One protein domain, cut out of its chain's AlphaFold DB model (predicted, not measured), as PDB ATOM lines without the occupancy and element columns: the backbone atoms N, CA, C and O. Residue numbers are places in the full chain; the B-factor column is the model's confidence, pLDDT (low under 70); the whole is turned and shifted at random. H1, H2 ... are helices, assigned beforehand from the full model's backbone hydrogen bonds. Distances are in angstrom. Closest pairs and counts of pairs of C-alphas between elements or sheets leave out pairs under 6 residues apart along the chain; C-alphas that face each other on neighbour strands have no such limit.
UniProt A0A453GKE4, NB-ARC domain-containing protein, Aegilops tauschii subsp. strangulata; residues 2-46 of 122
ATOM      1  N   LEU A   2      32.656 -17.666 -38.141       64.56
ATOM      2  CA  LEU A   2      31.331 -17.156 -37.779       64.56
ATOM      3  C   LEU A   2      30.870 -16.181 -38.868       64.56
ATOM      4  O   LEU A   2      31.639 -15.323 -39.289       64.56
ATOM      5  N   GLN A   3      29.644 -16.357 -39.356       77.31
ATOM      6  CA  GLN A   3      29.123 -15.591 -40.493       77.31
ATOM      7  C   GLN A   3      28.658 -14.180 -40.096       77.31
ATOM      8  O   GLN A   3      28.433 -13.339 -40.960       77.31
ATOM      9  N   HIS A   4      28.549 -13.911 -38.792       79.06
ATOM     10  CA  HIS A   4      28.039 -12.662 -38.243       79.06
ATOM     11  C   HIS A   4      28.846 -12.254 -37.003       79.06
ATOM     12  O   HIS A   4      29.114 -13.085 -36.136       79.06
ATOM     13  N   GLY A   5      29.231 -10.976 -36.928       79.56
ATOM     14  CA  GLY A   5      29.926 -10.376 -35.789       79.56
ATOM     15  C   GLY A   5      30.311  -8.922 -36.070       79.56
ATOM     16  O   GLY A   5      30.771  -8.598 -37.162       79.56
ATOM     17  N   SER A   6      30.106  -8.044 -35.092       84.88
ATOM     18  CA  SER A   6      30.588  -6.658 -35.094       84.88
ATOM     19  C   SER A   6      31.707  -6.472 -34.068       84.88
ATOM     20  O   SER A   6      31.880  -7.291 -33.158       84.88
ATOM     21  N   SER A   7      32.459  -5.376 -34.180       81.00
ATOM     22  CA  SER A   7      33.385  -4.930 -33.134       81.00
ATOM     23  C   SER A   7      32.658  -4.915 -31.785       81.00
ATOM     24  O   SER A   7      31.580  -4.332 -31.709       81.00
ATOM     25  N   SER A   8      33.236  -5.542 -30.749       84.25
ATOM     26  CA  SER A   8      32.660  -5.813 -29.406       84.25
ATOM     27  C   SER A   8      31.794  -7.072 -29.235       84.25
ATOM     28  O   SER A   8      31.361  -7.364 -28.117       84.25
ATOM     29  N   SER A   9      31.593  -7.869 -30.289       87.56
ATOM     30  CA  SER A   9      30.951  -9.183 -30.149       87.56
ATOM     31  C   SER A   9      31.758 -10.086 -29.215       87.56
ATOM     32  O   SER A   9      32.986 -10.131 -29.283       87.56
ATOM     33  N   ARG A  10      31.055 -10.829 -28.357       86.31
ATOM     34  CA  ARG A  10      31.645 -11.787 -27.417       86.31
ATOM     35  C   ARG A  10      31.166 -13.194 -27.747       86.31
ATOM     36  O   ARG A  10      30.016 -13.385 -28.128       86.31
ATOM     37  N   ILE A  11      32.058 -14.166 -27.595       87.44
ATOM     38  CA  ILE A  11      31.760 -15.588 -27.764       87.44
ATOM     39  C   ILE A  11      31.753 -16.217 -26.377       87.44
ATOM     40  O   ILE A  11      32.700 -16.033 -25.616       87.44
ATOM     41  N   ILE A  12      30.700 -16.969 -26.067       91.75
ATOM     42  CA  ILE A  12      30.628 -17.804 -24.868       91.75
ATOM     43  C   ILE A  12      30.801 -19.248 -25.317       91.75
ATOM     44  O   ILE A  12      30.090 -19.718 -26.205       91.75
ATOM     45  N   VAL A  13      31.749 -19.947 -24.702       91.88
ATOM     46  CA  VAL A  13      31.979 -21.371 -24.940       91.88
ATOM     47  C   VAL A  13      31.488 -22.144 -23.725       91.88
ATOM     48  O   VAL A  13      31.914 -21.874 -22.607       91.88
ATOM     49  N   THR A  14      30.612 -23.122 -23.945       95.62
ATOM     50  CA  THR A  14      30.181 -24.071 -22.914       95.62
ATOM     51  C   THR A  14      30.782 -25.441 -23.212       95.62
ATOM     52  O   THR A  14      30.814 -25.897 -24.354       95.62
ATOM     53  N   THR A  15      31.321 -26.107 -22.193       95.06
ATOM     54  CA  THR A  15      31.945 -27.426 -22.344       95.06
ATOM     55  C   THR A  15      31.877 -28.193 -21.031       95.06
ATOM     56  O   THR A  15      31.902 -27.600 -19.958       95.06
ATOM     57  N   ARG A  16      31.813 -29.526 -21.116       94.12
ATOM     58  CA  ARG A  16      32.013 -30.431 -19.968       94.12
ATOM     59  C   ARG A  16      33.450 -30.965 -19.884       94.12
ATOM     60  O   ARG A  16      33.751 -31.761 -19.006       94.12
ATOM     61  N   ASN A  17      34.317 -30.595 -20.830       94.81
ATOM     62  CA  ASN A  17      35.672 -31.123 -20.949       94.81
ATOM     63  C   ASN A  17      36.706 -30.088 -20.482       94.81
ATOM     64  O   ASN A  17      36.939 -29.095 -21.175       94.81
ATOM     65  N   GLN A  18      37.362 -30.362 -19.353       90.94
ATOM     66  CA  GLN A  18      38.369 -29.475 -18.768       90.94
ATOM     67  C   GLN A  18      39.579 -29.255 -19.689       90.94
ATOM     68  O   GLN A  18      40.149 -28.170 -19.688       90.94
ATOM     69  N   LEU A  19      39.930 -30.223 -20.546       91.00
ATOM     70  CA  LEU A  19      41.024 -30.054 -21.511       91.00
ATOM     71  C   LEU A  19      40.747 -28.918 -22.503       91.00
ATOM     72  O   LEU A  19      41.674 -28.222 -22.904       91.00
ATOM     73  N   VAL A  20      39.477 -28.691 -22.863       91.12
ATOM     74  CA  VAL A  20      39.093 -27.554 -23.715       91.12
ATOM     75  C   VAL A  20      39.361 -26.238 -22.986       91.12
ATOM     76  O   VAL A  20      39.887 -25.309 -23.589       91.12
ATOM     77  N   VAL A  21      39.067 -26.160 -21.685       91.56
ATOM     78  CA  VAL A  21      39.350 -24.971 -20.865       91.56
ATOM     79  C   VAL A  21      40.860 -24.716 -20.785       91.56
ATOM     80  O   VAL A  21      41.308 -23.594 -21.011       91.56
ATOM     81  N   GLU A  22      41.668 -25.756 -20.567       89.12
ATOM     82  CA  GLU A  22      43.134 -25.632 -20.531       89.12
ATOM     83  C   GLU A  22      43.730 -25.198 -21.880       89.12
ATOM     84  O   GLU A  22      44.658 -24.388 -21.926       89.12
ATOM     85  N   GLN A  23      43.171 -25.655 -23.003       88.50
ATOM     86  CA  GLN A  23      43.578 -25.196 -24.336       88.50
ATOM     87  C   GLN A  23      43.243 -23.716 -24.582       88.50
ATOM     88  O   GLN A  23      44.002 -23.025 -25.266       88.50
ATOM     89  N   MET A  24      42.142 -23.221 -24.007       88.62
ATOM     90  CA  MET A  24      41.748 -21.808 -24.069       88.62
ATOM     91  C   MET A  24      42.645 -20.915 -23.189       88.62
ATOM     92  O   MET A  24      42.847 -19.748 -23.523       88.62
ATOM     93  N   LYS A  25      43.224 -21.464 -22.106       85.88
ATOM     94  CA  LYS A  25      44.184 -20.780 -21.213       85.88
ATOM     95  C   LYS A  25      45.607 -20.732 -21.775       85.88
ATOM     96  O   LYS A  25      46.210 -19.670 -21.875       85.88
ATOM     97  N   THR A  26      46.161 -21.901 -22.106       74.06
ATOM     98  CA  THR A  26      47.608 -22.125 -22.337       74.06
ATOM     99  C   THR A  26      48.113 -21.585 -23.674       74.06
ATOM    100  O   THR A  26      49.300 -21.650 -23.989       74.06
ATOM    101  N   GLY A  27      47.212 -21.019 -24.476       65.75
ATOM    102  CA  GLY A  27      47.571 -20.260 -25.652       65.75
ATOM    103  C   GLY A  27      47.986 -21.106 -26.849       65.75
ATOM    104  O   GLY A  27      48.475 -20.519 -27.795       65.75
ATOM    105  N   ILE A  28      47.786 -22.430 -26.905       75.56
ATOM    106  CA  ILE A  28      48.016 -23.205 -28.151       75.56
ATOM    107  C   ILE A  28      47.232 -22.572 -29.314       75.56
ATOM    108  O   ILE A  28      47.790 -22.261 -30.366       75.56
ATOM    109  N   LEU A  29      45.953 -22.281 -29.073       75.00
ATOM    110  CA  LEU A  29      45.096 -21.582 -30.030       75.00
ATOM    111  C   LEU A  29      45.484 -20.101 -30.195       75.00
ATOM    112  O   LEU A  29      45.274 -19.527 -31.261       75.00
ATOM    113  N   ALA A  30      46.091 -19.487 -29.176       72.69
ATOM    114  CA  ALA A  30      46.578 -18.109 -29.242       72.69
ATOM    115  C   ALA A  30      47.876 -17.964 -30.055       72.69
ATOM    116  O   ALA A  30      48.004 -17.033 -30.845       72.69
ATOM    117  N   HIS A  31      48.805 -18.920 -29.954       76.31
ATOM    118  CA  HIS A  31      50.013 -19.013 -30.778       76.31
ATOM    119  C   HIS A  31      49.644 -19.241 -32.247       76.31
ATOM    120  O   HIS A  31      50.268 -18.673 -33.140       76.31
ATOM    121  N   GLN A  32      48.572 -20.000 -32.497       81.19
ATOM    122  CA  GLN A  32      47.968 -20.162 -33.824       81.19
ATOM    123  C   GLN A  32      47.136 -18.943 -34.272       81.19
ATOM    124  O   GLN A  32      46.591 -18.954 -35.373       81.19
ATOM    125  N   ARG A  33      47.040 -17.888 -33.444       74.94
ATOM    126  CA  ARG A  33      46.257 -16.658 -33.672       74.94
ATOM    127  C   ARG A  33      44.769 -16.902 -33.959       74.94
ATOM    128  O   ARG A  33      44.134 -16.112 -34.651       74.94
ATOM    129  N   VAL A  34      44.210 -17.983 -33.418       78.94
ATOM    130  CA  VAL A  34      42.791 -18.342 -33.568       78.94
ATOM    131  C   VAL A  34      41.929 -17.582 -32.557       78.94
ATOM    132  O   VAL A  34      40.829 -17.153 -32.895       78.94
ATOM    133  N   ILE A  35      42.432 -17.392 -31.332       82.62
ATOM    134  CA  ILE A  35      41.752 -16.670 -30.244       82.62
ATOM    135  C   ILE A  35      42.748 -15.889 -29.377       82.62
ATOM    136  O   ILE A  35      43.950 -16.145 -29.419       82.62
ATOM    137  N   LEU A  36      42.240 -14.976 -28.548       82.94
ATOM    138  CA  LEU A  36      42.982 -14.456 -27.396       82.94
ATOM    139  C   LEU A  36      42.916 -15.473 -26.237       82.94
ATOM    140  O   LEU A  36      41.889 -16.143 -26.107       82.94
ATOM    141  N   PRO A  37      43.969 -15.606 -25.405       86.81
ATOM    142  CA  PRO A  37      43.911 -16.439 -24.205       86.81
ATOM    143  C   PRO A  37      42.776 -16.002 -23.274       86.81
ATOM    144  O   PRO A  37      42.568 -14.806 -23.069       86.81
ATOM    145  N   VAL A  38      42.062 -16.967 -22.699       88.94
ATOM    146  CA  VAL A  38      40.977 -16.707 -21.743       88.94
ATOM    147  C   VAL A  38      41.554 -16.657 -20.330       88.94
ATOM    148  O   VAL A  38      42.182 -17.621 -19.883       88.94
ATOM    149  N   HIS A  39      41.334 -15.550 -19.617       88.38
ATOM    150  CA  HIS A  39      41.788 -15.411 -18.235       88.38
ATOM    151  C   HIS A  39      40.964 -16.283 -17.283       88.38
ATOM    152  O   HIS A  39      39.815 -16.630 -17.553       88.38
ATOM    153  N   GLU A  40      41.549 -16.645 -16.142       88.25
ATOM    154  CA  GLU A  40      40.849 -17.416 -15.106       88.25
ATOM    155  C   GLU A  40      39.636 -16.665 -14.543       88.25
ATOM    156  O   GLU A  40      38.603 -17.277 -14.293       88.25
ATOM    157  N   SER A  41      39.708 -15.334 -14.459       91.50
ATOM    158  CA  SER A  41      38.587 -14.473 -14.061       91.50
ATOM    159  C   SER A  41      37.378 -14.544 -15.000       91.50
ATOM    160  O   SER A  41      36.275 -14.205 -14.586       91.50
ATOM    161  N   ASP A  42      37.579 -14.970 -16.249       90.44
ATOM    162  CA  ASP A  42      36.520 -15.088 -17.255       90.44
ATOM    163  C   ASP A  42      35.921 -16.507 -17.307       90.44
ATOM    164  O   ASP A  42      35.048 -16.794 -18.131       90.44
ATOM    165  N   GLN A  43      36.389 -17.417 -16.447       91.88
ATOM    166  CA  GLN A  43      35.919 -18.798 -16.382       91.88
ATOM    167  C   GLN A  43      34.828 -18.952 -15.331       91.88
ATOM    168  O   GLN A  43      34.962 -18.521 -14.189       91.88
ATOM    169  N   ILE A  44      33.753 -19.633 -15.719       94.50
ATOM    170  CA  ILE A  44      32.613 -19.904 -14.848       94.50
ATOM    171  C   ILE A  44      32.472 -21.417 -14.716       94.50
ATOM    172  O   ILE A  44      32.113 -22.101 -15.675       94.50
ATOM    173  N   ASN A  45      32.744 -21.941 -13.520       92.50
ATOM    174  CA  ASN A  45      32.416 -23.319 -13.174       92.50
ATOM    175  C   ASN A  45      31.003 -23.356 -12.583       92.50
ATOM    176  O   ASN A  45      30.752 -22.749 -11.546       92.50
ATOM    177  N   LEU A  46      30.084 -24.050 -13.259       92.00
ATOM    178  CA  LEU A  46      28.665 -24.060 -12.891       92.00
ATOM    179  C   LEU A  46      28.364 -24.856 -11.610       92.00
ATOM    180  O   LEU A  46      27.315 -24.627 -11.017       92.00
TER     181      LEU A  46
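Overview. This is residues 2 to 46 of the 122 residues of the protein "NB-ARC domain-containing protein" of Aegilops tauschii subsp. strangulata (UniProt A0A453GKE4). The printed part has little regular structure: a strand-less arm, residues 2 to 12, sticks out from a small body in which the chain turns through two short helices, H1 and then H2, and folds back along residues 32 to 46. The class is all helix, with no named strand, but the helices hold only 12 of the 45 printed residues. The whole is only just loose, close to compact, with a radius of gyration of the C-alphas of 11.5 A and spans of 28 by 26 by 19 A.

Arrangement. H1, residues 18 to 25, is joined by a tight link to H2, residues 28 to 31. They are close but not clearly touching; their closest C-alphas, of Gln 23 and Leu 29, are 6.9 A apart. In H1 every O i to N i+4 pair is within hydrogen-bond range; H2 is too short for such a pair, and its one O i to N i+3 pair is not within range.

Along the chain. H1 runs 10.7 A from C-alpha 18 at (38.369, -29.475, -18.768). H2 runs 5.3 A to C-alpha 31 at (50.013, -19.013, -30.778).

Size, cuts and confidence. The farthest C-alphas, of Ser 6 and Gln 18, are 29.1 A apart. The printed part has no cut. Residues 2 and 27 have pLDDT under 70.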